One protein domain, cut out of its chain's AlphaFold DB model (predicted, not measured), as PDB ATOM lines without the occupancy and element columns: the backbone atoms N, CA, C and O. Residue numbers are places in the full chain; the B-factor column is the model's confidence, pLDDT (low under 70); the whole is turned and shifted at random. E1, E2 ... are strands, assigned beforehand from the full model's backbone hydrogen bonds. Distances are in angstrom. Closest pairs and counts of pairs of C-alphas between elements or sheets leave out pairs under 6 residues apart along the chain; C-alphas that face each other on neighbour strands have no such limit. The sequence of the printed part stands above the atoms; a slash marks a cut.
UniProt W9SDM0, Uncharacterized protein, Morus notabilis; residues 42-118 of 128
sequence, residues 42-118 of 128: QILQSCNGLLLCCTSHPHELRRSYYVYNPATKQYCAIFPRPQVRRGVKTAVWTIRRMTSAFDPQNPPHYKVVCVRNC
ATOM      1  N   GLN A  42     183.856 185.385 132.529       85.00
ATOM      2  CA  GLN A  42     183.240 186.353 133.428       85.00
ATOM      3  C   GLN A  42     182.263 187.241 132.652       85.00
ATOM      4  O   GLN A  42     182.620 187.783 131.605       85.00
ATOM      5  N   ILE A  43     181.047 187.419 133.177       86.75
ATOM      6  CA  ILE A  43     180.087 188.416 132.679       86.75
ATOM      7  C   ILE A  43     180.425 189.753 133.333       86.75
ATOM      8  O   ILE A  43     180.495 189.848 134.557       86.75
ATOM      9  N   LEU A  44     180.636 190.780 132.517       83.56
ATOM     10  CA  LEU A  44     180.957 192.127 132.980       83.56
ATOM     11  C   LEU A  44     179.704 193.009 133.063       83.56
ATOM     12  O   LEU A  44     179.558 193.773 134.008       83.56
ATOM     13  N   GLN A  45     178.805 192.907 132.079       84.06
ATOM     14  CA  GLN A  45     177.476 193.533 132.108       84.06
ATOM     15  C   GLN A  45     176.545 192.922 131.056       84.06
ATOM     16  O   GLN A  45     176.990 192.195 130.164       84.06
ATOM     17  N   SER A  46     175.257 193.246 131.151       83.50
ATOM     18  CA  SER A  46     174.233 192.915 130.164       83.50
ATOM     19  C   SER A  46     173.510 194.176 129.681       83.50
ATOM     20  O   SER A  46     173.367 195.147 130.423       83.50
ATOM     21  N   CYS A  47     173.066 194.176 128.425       79.75
ATOM     22  CA  CYS A  47     172.213 195.227 127.864       79.75
ATOM     23  C   CYS A  47     171.404 194.654 126.695       79.75
ATOM     24  O   CYS A  47     171.975 193.976 125.843       79.75
ATOM     25  N   ASN A  48     170.091 194.916 126.658       79.38
ATOM     26  CA  ASN A  48     169.173 194.503 125.586       79.38
ATOM     27  C   ASN A  48     169.311 193.027 125.163       79.38
ATOM     28  O   ASN A  48     169.335 192.694 123.982       79.38
ATOM     29  N   GLY A  49     169.452 192.132 126.142       81.44
ATOM     30  CA  GLY A  49     169.589 190.694 125.893       81.44
ATOM     31  C   GLY A  49     170.974 190.247 125.412       81.44
ATOM     32  O   GLY A  49     171.167 189.056 125.205       81.44
ATOM     33  N   LEU A  50     171.950 191.147 125.281       85.94
ATOM     34  CA  LEU A  50     173.351 190.812 125.025       85.94
ATOM     35  C   LEU A  50     174.157 190.793 126.325       85.94
ATOM     36  O   LEU A  50     173.894 191.565 127.249       85.94
ATOM     37  N   LEU A  51     175.177 189.939 126.370       86.62
ATOM     38  CA  LEU A  51     176.151 189.848 127.452       86.62
ATOM     39  C   LEU A  51     177.512 190.334 126.961       86.62
ATOM     40  O   LEU A  51     178.011 189.889 125.931       86.62
ATOM     41  N   LEU A  52     178.136 191.220 127.725       86.31
ATOM     42  CA  LEU A  52     179.533 191.582 127.551       86.31
ATOM     43  C   LEU A  52     180.366 190.762 128.532       86.31
ATOM     44  O   LEU A  52     180.202 190.882 129.748       86.31
ATOM     45  N   CYS A  53     181.267 189.950 127.996       85.94
ATOM     46  CA  CYS A  53     182.029 188.962 128.742       85.94
ATOM     47  C   CYS A  53     183.535 189.127 128.522       85.94
ATOM     48  O   CYS A  53     183.971 189.700 127.523       85.94
ATOM     49  N   CYS A  54     184.342 188.556 129.413       83.12
ATOM     50  CA  CYS A  54     185.765 188.350 129.173       83.12
ATOM     51  C   CYS A  54     186.244 186.983 129.665       83.12
ATOM     52  O   CYS A  54     185.589 186.345 130.489       83.12
ATOM     53  N   THR A  55     187.408 186.538 129.192       84.06
ATOM     54  CA  THR A  55     188.095 185.414 129.836       84.06
ATOM     55  C   THR A  55     188.480 185.797 131.260       84.06
ATOM     56  O   THR A  55     188.913 186.923 131.529       84.06
ATOM     57  N   SER A  56     188.333 184.859 132.189       80.31
ATOM     58  CA  SER A  56     188.859 185.023 133.538       80.31
ATOM     59  C   SER A  56     190.376 184.854 133.471       80.31
ATOM     60  O   SER A  56     190.885 183.748 133.364       80.31
ATOM     61  N   HIS A  57     191.135 185.945 133.442       76.94
ATOM     62  CA  HIS A  57     192.596 185.882 133.532       76.94
ATOM     63  C   HIS A  57     193.049 186.793 134.674       76.94
ATOM     64  O   HIS A  57     192.577 187.937 134.747       76.94
ATOM     65  N   PRO A  58     194.002 186.360 135.525       72.25
ATOM     66  CA  PRO A  58     194.565 187.209 136.581       72.25
ATOM     67  C   PRO A  58     195.288 188.448 136.039       72.25
ATOM     68  O   PRO A  58     195.557 189.385 136.776       72.25
ATOM     69  N   HIS A  59     195.590 188.468 134.740       73.00
ATOM     70  CA  HIS A  59     196.321 189.540 134.087       73.00
ATOM     71  C   HIS A  59     195.393 190.189 133.069       73.00
ATOM     72  O   HIS A  59     195.073 189.575 132.050       73.00
ATOM     73  N   GLU A  60     194.953 191.417 133.340       70.50
ATOM     74  CA  GLU A  60     193.929 192.095 132.536       70.50
ATOM     75  C   GLU A  60     194.325 192.224 131.061       70.50
ATOM     76  O   GLU A  60     193.495 192.010 130.185       70.50
ATOM     77  N   LEU A  61     195.613 192.442 130.768       70.62
ATOM     78  CA  LEU A  61     196.109 192.548 129.385       70.62
ATOM     79  C   LEU A  61     195.989 191.254 128.570       70.62
ATOM     80  O   LEU A  61     196.149 191.277 127.353       70.62
ATOM     81  N   ARG A  62     195.772 190.115 129.235       74.19
ATOM     82  CA  ARG A  62     195.595 188.809 128.588       74.19
ATOM     83  C   ARG A  62     194.128 188.397 128.506       74.19
ATOM     84  O   ARG A  62     193.839 187.312 128.005       74.19
ATOM     85  N   ARG A  63     193.203 189.236 128.986       78.75
ATOM     86  CA  ARG A  63     191.772 188.970 128.861       78.75
ATOM     87  C   ARG A  63     191.332 189.182 127.415       78.75
ATOM     88  O   ARG A  63     191.616 190.212 126.808       78.75
ATOM     89  N   SER A  64     190.620 188.202 126.876       80.25
ATOM     90  CA  SER A  64     189.888 188.337 125.616       80.25
ATOM     91  C   SER A  64     188.464 188.768 125.948       80.25
ATOM     92  O   SER A  64     187.877 188.237 126.890       80.25
ATOM     93  N   TYR A  65     187.921 189.731 125.205       82.00
ATOM     94  CA  TYR A  65     186.593 190.302 125.446       82.00
ATOM     95  C   TYR A  65     185.622 189.853 124.359       82.00
ATOM     96  O   TYR A  65     186.019 189.695 123.207       82.00
ATOM     97  N   TYR A  66     184.354 189.665 124.716       84.69
ATOM     98  CA  TYR A  66     183.330 189.133 123.822       84.69
ATOM     99  C   TYR A  66     181.993 189.831 124.029       84.69
ATOM    100  O   TYR A  66     181.599 190.089 125.165       84.69
ATOM    101  N   VAL A  67     181.261 190.049 122.939       85.50
ATOM    102  CA  VAL A  67     179.808 190.244 122.993       85.50
ATOM    103  C   VAL A  67     179.161 188.902 122.690       85.50
ATOM    104  O   VAL A  67     179.451 188.310 121.655       85.50
ATOM    105  N   TYR A  68     178.301 188.421 123.578       85.88
ATOM    106  CA  TYR A  68     177.574 187.165 123.440       85.88
ATOM    107  C   TYR A  68     176.071 187.424 123.400       85.88
ATOM    108  O   TYR A  68     175.542 188.183 124.211       85.88
ATOM    109  N   ASN A  69     175.381 186.771 122.471       86.25
ATOM    110  CA  ASN A  69     173.930 186.735 122.395       86.25
ATOM    111  C   ASN A  69     173.445 185.371 122.920       86.25
ATOM    112  O   ASN A  69     173.585 184.372 122.211       86.25
ATOM    113  N   PRO A  70     172.861 185.292 124.131       82.62
ATOM    114  CA  PRO A  70     172.346 184.041 124.682       82.62
ATOM    115  C   PRO A  70     171.195 183.438 123.872       82.62
ATOM    116  O   PRO A  70     171.060 182.218 123.850       82.62
ATOM    117  N   ALA A  71     170.390 184.264 123.193       81.88
ATOM    118  CA  ALA A  71     169.248 183.794 122.410       81.88
ATOM    119  C   ALA A  71     169.696 183.059 121.139       81.88
ATOM    120  O   ALA A  71     169.142 182.016 120.802       81.88
ATOM    121  N   THR A  72     170.730 183.564 120.458       84.12
ATOM    122  CA  THR A  72     171.272 182.930 119.242       84.12
ATOM    123  C   THR A  72     172.481 182.038 119.508       84.12
ATOM    124  O   THR A  72     172.942 181.344 118.605       84.12
ATOM    125  N   LYS A  73     173.016 182.050 120.735       83.25
ATOM    126  CA  LYS A  73     174.274 181.397 121.141       83.25
ATOM    127  C   LYS A  73     175.494 181.827 120.317       83.25
ATOM    128  O   LYS A  73     176.506 181.130 120.305       83.25
ATOM    129  N   GLN A  74     175.422 182.979 119.656       84.00
ATOM    130  CA  GLN A  74     176.521 183.532 118.870       84.00
ATOM    131  C   GLN A  74     177.354 184.500 119.707       84.00
ATOM    132  O   GLN A  74     176.835 185.177 120.597       84.00
ATOM    133  N   TYR A  75     178.645 184.596 119.398       85.88
ATOM    134  CA  TYR A  75     179.535 185.575 120.007       85.88
ATOM    135  C   TYR A  75     180.403 186.276 118.968       85.88
ATOM    136  O   TYR A  75     180.705 185.732 117.909       85.88
ATOM    137  N   CYS A  76     180.839 187.481 119.318       83.88
ATOM    138  CA  CYS A  76     181.828 188.248 118.583       83.88
ATOM    139  C   CYS A  76     182.986 188.587 119.522       83.88
ATOM    140  O   CYS A  76     182.772 189.159 120.596       83.88
ATOM    141  N   ALA A  77     184.208 188.218 119.134       83.19
ATOM    142  CA  ALA A  77     185.410 188.622 119.847       83.19
ATOM    143  C   ALA A  77     185.682 190.108 119.595       83.19
ATOM    144  O   ALA A  77     185.755 190.567 118.457       83.19
ATOM    145  N   ILE A  78     185.855 190.860 120.673       77.94
ATOM    146  CA  ILE A  78     186.191 192.272 120.613       77.94
ATOM    147  C   ILE A  78     187.710 192.374 120.648       77.94
ATOM    148  O   ILE A  78     188.361 191.766 121.500       77.94
ATOM    149  N   PHE A  79     188.285 193.158 119.739       66.94
ATOM    150  CA  PHE A  79     189.718 193.425 119.707       66.94
ATOM    151  C   PHE A  79     190.053 194.711 120.473       66.94
ATOM    152  O   PHE A  79     190.082 195.788 119.880       66.94
ATOM    153  N   PRO A  80     190.409 194.639 121.765       57.50
ATOM    154  CA  PRO A  80     191.239 195.658 122.372       57.50
ATOM    155  C   PRO A  80     192.647 195.111 122.623       57.50
ATOM    156  O   PRO A  80     193.327 195.597 123.520       57.50
ATOM    157  N   ARG A  81     193.100 194.090 121.870       53.09
ATOM    158  CA  ARG A  81     194.510 193.694 121.932       53.09
ATOM    159  C   ARG A  81     195.333 194.925 121.544       53.09
ATOM    160  O   ARG A  81     195.114 195.443 120.445       53.09
ATOM    161  N   PRO A  82     196.244 195.418 122.402       51.41
ATOM    162  CA  PRO A  82     197.177 196.441 121.972       51.41
ATOM    163  C   PRO A  82     197.924 195.864 120.773       51.41
ATOM    164  O   PRO A  82     198.541 194.802 120.872       51.41
ATOM    165  N   GLN A  83     197.809 196.515 119.614       48.16
ATOM    166  CA  GLN A  83     198.681 196.205 118.493       48.16
ATOM    167  C   GLN A  83     200.097 196.487 118.983       48.16
ATOM    168  O   GLN A  83     200.484 197.643 119.155       48.16
ATOM    169  N   VAL A  84     200.846 195.430 119.285       48.28
ATOM    170  CA  VAL A  84     202.251 195.540 119.661       48.28
ATOM    171  C   VAL A  84     202.990 195.983 118.404       48.28
ATOM    172  O   VAL A  84     203.422 195.164 117.596       48.28
ATOM    173  N   ARG A  85     203.099 197.297 118.194       45.91
ATOM    174  CA  ARG A  85     204.063 197.830 117.236       45.91
ATOM    175  C   ARG A  85     205.443 197.531 117.809       45.91
ATOM    176  O   ARG A  85     205.789 197.999 118.894       45.91
ATOM    177  N   ARG A  86     206.193 196.681 117.106       40.50
ATOM    178  CA  ARG A  86     207.564 196.281 117.447       40.50
ATOM    179  C   ARG A  86     208.379 197.540 117.788       40.50
ATOM    180  O   ARG A  86     208.474 198.434 116.957       40.50
ATOM    181  N   GLY A  87     208.930 197.617 119.000       47.31
ATOM    182  CA  GLY A  87     209.841 198.696 119.414       47.31
ATOM    183  C   GLY A  87     209.243 199.846 120.236       47.31
ATOM    184  O   GLY A  87     210.008 200.663 120.735       47.31
ATOM    185  N   VAL A  88     207.923 199.911 120.454       49.50
ATOM    186  CA  VAL A  88     207.333 200.899 121.379       49.50
ATOM    187  C   VAL A  88     207.188 200.255 122.756       49.50
ATOM    188  O   VAL A  88     206.563 199.198 122.872       49.50
ATOM    189  N   LYS A  89     207.769 200.872 123.800       41.28
ATOM    190  CA  LYS A  89     207.519 200.490 125.201       41.28
ATOM    191  C   LYS A  89     206.005 200.415 125.378       41.28
ATOM    192  O   LYS A  89     205.314 201.405 125.164       41.28
ATOM    193  N   THR A  90     205.504 199.220 125.668       46.34
ATOM    194  CA  THR A  90     204.078 198.924 125.790       46.34
ATOM    195  C   THR A  90     203.439 199.926 126.737       46.34
ATOM    196  O   THR A  90     203.647 199.835 127.943       46.34
ATOM    197  N   ALA A  91     202.659 200.866 126.206       47.44
ATOM    198  CA  ALA A  91     201.661 201.531 127.016       47.44
ATOM    199  C   ALA A  91     200.693 200.426 127.458       47.44
ATOM    200  O   ALA A  91     200.000 199.803 126.645       47.44
ATOM    201  N   VAL A  92     200.784 200.072 128.736       50.47
ATOM    202  CA  VAL A  92     199.977 199.040 129.374       50.47
ATOM    203  C   VAL A  92     198.594 199.646 129.584       50.47
ATOM    204  O   VAL A  92     198.275 200.170 130.642       50.47
ATOM    205  N   TRP A  93     197.761 199.635 128.545       53.34
ATOM    206  CA  TRP A  93     196.387 200.112 128.683       53.34
ATOM    207  C   TRP A  93     195.572 199.042 129.416       53.34
ATOM    208  O   TRP A  93     195.258 197.992 128.848       53.34
ATOM    209  N   THR A  94     195.217 199.293 130.674       57.22
ATOM    210  CA  THR A  94     194.235 198.472 131.394       57.22
ATOM    211  C   THR A  94     192.829 198.919 131.012       57.22
ATOM    212  O   THR A  94     192.513 200.111 130.987       57.22
ATOM    213  N   ILE A  95     191.964 197.967 130.661       66.25
ATOM    214  CA  ILE A  95     190.560 198.266 130.366       66.25
ATOM    215  C   ILE A  95     189.836 198.364 131.699       66.25
ATOM    216  O   ILE A  95     189.528 197.348 132.313       66.25
ATOM    217  N   ARG A  96     189.546 199.591 132.142       67.88
ATOM    218  CA  ARG A  96     188.833 199.816 133.407       67.88
ATOM    219  C   ARG A  96     187.370 199.418 133.301       67.88
ATOM    220  O   ARG A  96     186.795 198.883 134.242       67.88
ATOM    221  N   ARG A  97     186.753 199.737 132.161       69.25
ATOM    222  CA  ARG A  97     185.341 199.465 131.913       69.25
ATOM    223  C   ARG A  97     185.089 199.296 130.429       69.25
ATOM    224  O   ARG A  97     185.738 199.915 129.592       69.25
ATOM    225  N   MET A  98     184.112 198.476 130.104       70.50
ATOM    226  CA  MET A  98     183.616 198.313 128.749       70.50
ATOM    227  C   MET A  98     182.103 198.241 128.852       70.50
ATOM    228  O   MET A  98     181.636 197.641 129.799       70.50
ATOM    229  N   THR A  99     181.343 198.874 127.971       73.94
ATOM    230  CA  THR A  99     179.875 198.869 128.020       73.94
ATOM    231  C   THR A  99     179.317 198.771 126.609       73.94
ATOM    232  O   THR A  99     179.928 199.283 125.670       73.94
ATOM    233  N   SER A 100     178.182 198.102 126.439       74.06
ATOM    234  CA  SER A 100     177.440 198.138 125.182       74.06
ATOM    235  C   SER A 100     176.436 199.287 125.208       74.06
ATOM    236  O   SER A 100     175.792 199.553 126.220       74.06
ATOM    237  N   ALA A 101     176.318 199.979 124.081       79.06
ATOM    238  CA  ALA A 101     175.319 201.004 123.841       79.06
ATOM    239  C   ALA A 101     174.507 200.604 122.610       79.06
ATOM    240  O   ALA A 101     175.074 200.245 121.572       79.06
ATOM    241  N   PHE A 102     173.185 200.648 122.744       78.50
ATOM    242  CA  PHE A 102     172.269 200.468 121.628       78.50
ATOM    243  C   PHE A 102     172.037 201.814 120.942       78.50
ATOM    244  O   PHE A 102     171.703 202.799 121.594       78.50
ATOM    245  N   ASP A 103     172.237 201.841 119.633       79.75
ATOM    246  CA  ASP A 103     172.081 202.997 118.763       79.75
ATOM    247  C   ASP A 103     171.171 202.601 117.586       79.75
ATOM    248  O   ASP A 103     171.659 202.109 116.567       79.75
ATOM    249  N   PRO A 104     169.843 202.779 117.705       76.69
ATOM    250  CA  PRO A 104     168.892 202.339 116.685       76.69
ATOM    251  C   PRO A 104     169.048 203.076 115.348       76.69
ATOM    252  O   PRO A 104     168.493 202.630 114.352       76.69
ATOM    253  N   GLN A 105     169.783 204.192 115.310       84.00
ATOM    254  CA  GLN A 105     169.964 204.989 114.097       84.00
ATOM    255  C   GLN A 105     171.132 204.503 113.230       84.00
ATOM    256  O   GLN A 105     171.234 204.909 112.076       84.00
ATOM    257  N   ASN A 106     172.009 203.636 113.752       74.38
ATOM    258  CA  ASN A 106     173.221 203.205 113.054       74.38
ATOM    259  C   ASN A 106     173.362 201.678 113.044       74.38
ATOM    260  O   ASN A 106     173.762 201.118 114.065       74.38
ATOM    261  N   PRO A 107     173.123 200.978 111.917       72.75
ATOM    262  CA  PRO A 107     173.442 199.556 111.769       72.75
ATOM    263  C   PRO A 107     174.942 199.312 112.025       72.75
ATOM    264  O   PRO A 107     175.765 200.064 111.499       72.75
ATOM    265  N   PRO A 108     175.345 198.304 112.828       65.94
ATOM    266  CA  PRO A 108     174.579 197.150 113.326       65.94
ATOM    267  C   PRO A 108     173.824 197.361 114.666       65.94
ATOM    268  O   PRO A 108     173.642 196.427 115.442       65.94
ATOM    269  N   HIS A 109     173.378 198.580 114.957       73.44
ATOM    270  CA  HIS A 109     172.616 199.042 116.129       73.44
ATOM    271  C   HIS A 109     173.277 198.883 117.500       73.44
ATOM    272  O   HIS A 109     172.750 199.368 118.495       73.44
ATOM    273  N   TYR A 110     174.436 198.236 117.586       72.69
ATOM    274  CA  TYR A 110     175.175 198.067 118.829       72.69
ATOM    275  C   TYR A 110     176.607 198.552 118.668       72.69
ATOM    276  O   TYR A 110     177.341 198.113 117.782       72.69
ATOM    277  N   LYS A 111     177.019 199.435 119.574       78.06
ATOM    278  CA  LYS A 111     178.396 199.910 119.707       78.06
ATOM    279  C   LYS A 111     178.939 199.448 121.051       78.06
ATOM    280  O   LYS A 111     178.227 199.468 122.053       78.06
ATOM    281  N   VAL A 112     180.205 199.041 121.089       75.25
ATOM    282  CA  VAL A 112     180.887 198.749 122.354       75.25
ATOM    283  C   VAL A 112     181.848 199.882 122.670       75.25
ATOM    284  O   VAL A 112     182.769 200.159 121.906       75.25
ATOM    285  N   VAL A 113     181.637 200.530 123.811       77.75
ATOM    286  CA  VAL A 113     182.487 201.606 124.322       77.75
ATOM    287  C   VAL A 113     183.482 201.012 125.309       77.75
ATOM    288  O   VAL A 113     183.109 200.268 126.214       77.75
ATOM    289  N   CYS A 114     184.762 201.337 125.144       75.25
ATOM    290  CA  CYS A 114     185.851 200.868 125.997       75.25
ATOM    291  C   CYS A 114     186.524 202.065 126.672       75.25
ATOM    292  O   CYS A 114     187.008 202.963 125.990       75.25
ATOM    293  N   VAL A 115     186.578 202.055 128.004       73.81
ATOM    294  CA  VAL A 115     187.326 203.020 128.813       73.81
ATOM    295  C   VAL A 115     188.647 202.377 129.214       73.81
ATOM    296  O   VAL A 115     188.674 201.332 129.874       73.81
ATOM    297  N   ARG A 116     189.749 203.005 128.807       72.06
ATOM    298  CA  ARG A 116     191.114 202.521 129.027       72.06
ATOM    299  C   ARG A 116     191.848 203.479 129.951       72.06
ATOM    300  O   ARG A 116     191.643 204.684 129.852       72.06
ATOM    301  N   ASN A 117     192.684 202.949 130.838       62.91
ATOM    302  CA  ASN A 117     193.616 203.786 131.572       62.91
ATOM    303  C   ASN A 117     194.796 204.116 130.667       62.91
ATOM    304  O   ASN A 117     195.406 203.210 130.097       62.91
ATOM    305  N   CYS A 118     195.088 205.401 130.550       58.50
ATOM    306  CA  CYS A 118     196.283 205.907 129.915       58.50
ATOM    307  C   CYS A 118     197.284 206.197 131.025       58.50
ATOM    308  O   CYS A 118     196.986 207.021 131.883       58.50
TER     309      CYS A 118
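Overview. This is residues 42 to 118 of the 128 residues of an uncharacterized protein of Morus notabilis (UniProt W9SDM0). This is a small, loosely built sandwich: a strongly twisted four-strand sheet, E1 to E4, is only partly face to face with the hairpin E5 and E6, and E5 is the strand near E1 and E2. Residues 83 to 89 of the long link E4 to E5 stick out at one end. The printed part has 77 residues, with six named strands, E1 to E6 in chain order, and no named helix; the class is all strand, though under half of the residues are in named elements. The larger sheet has the order E1, E2, E3, E4, and both sheets are antiparallel. The whole is only just compact, close to loose, with a radius of gyration of the C-alphas of 13.8 A and spans of 41 by 28 by 19 A.

Along the chain. Find C-alpha 42 at (183.240, 186.353, 133.428); from there E1 runs 15.2 A to residue 47. Next come E2, residues 50 to 55, 16.4 A; E3, 65 to 69, 13.5 A; and E4, 74 to 78, 13.2 A. E5, residues 95 to 102, covers 20.4 A. E6, residues 110 to 116, covers 19.4 A and ends at C-alpha 116, (191.114, 202.521, 129.027).

Arrangement. E1 to E4 form a meander, each strand the antiparallel neighbour of the one before. Look for N 44 and O 52 at 2.8 A between E1 and E2, N 53 and O 66 at 2.9 A between E2 and E3, and N 76 and O 67 at 2.8 A between E3 and E4. In the hairpin E5 and E6, N 101 and O 111 are 2.8 A apart. The closest C-alphas of E1 and E5 are those of Cys 47 and Ser 100, 6.6 A apart. E4 and E6 are apart.

Size, cuts and confidence. The C-alphas farthest apart, of Ala 71 and Gly 87, are 43.3 A apart. The printed part has no cut. The link E4 to E5, 16 residues, is long. Mean pLDDT of the printed part is 72.5; residues 79 to 97, 108 and 117 to 118 are under 70.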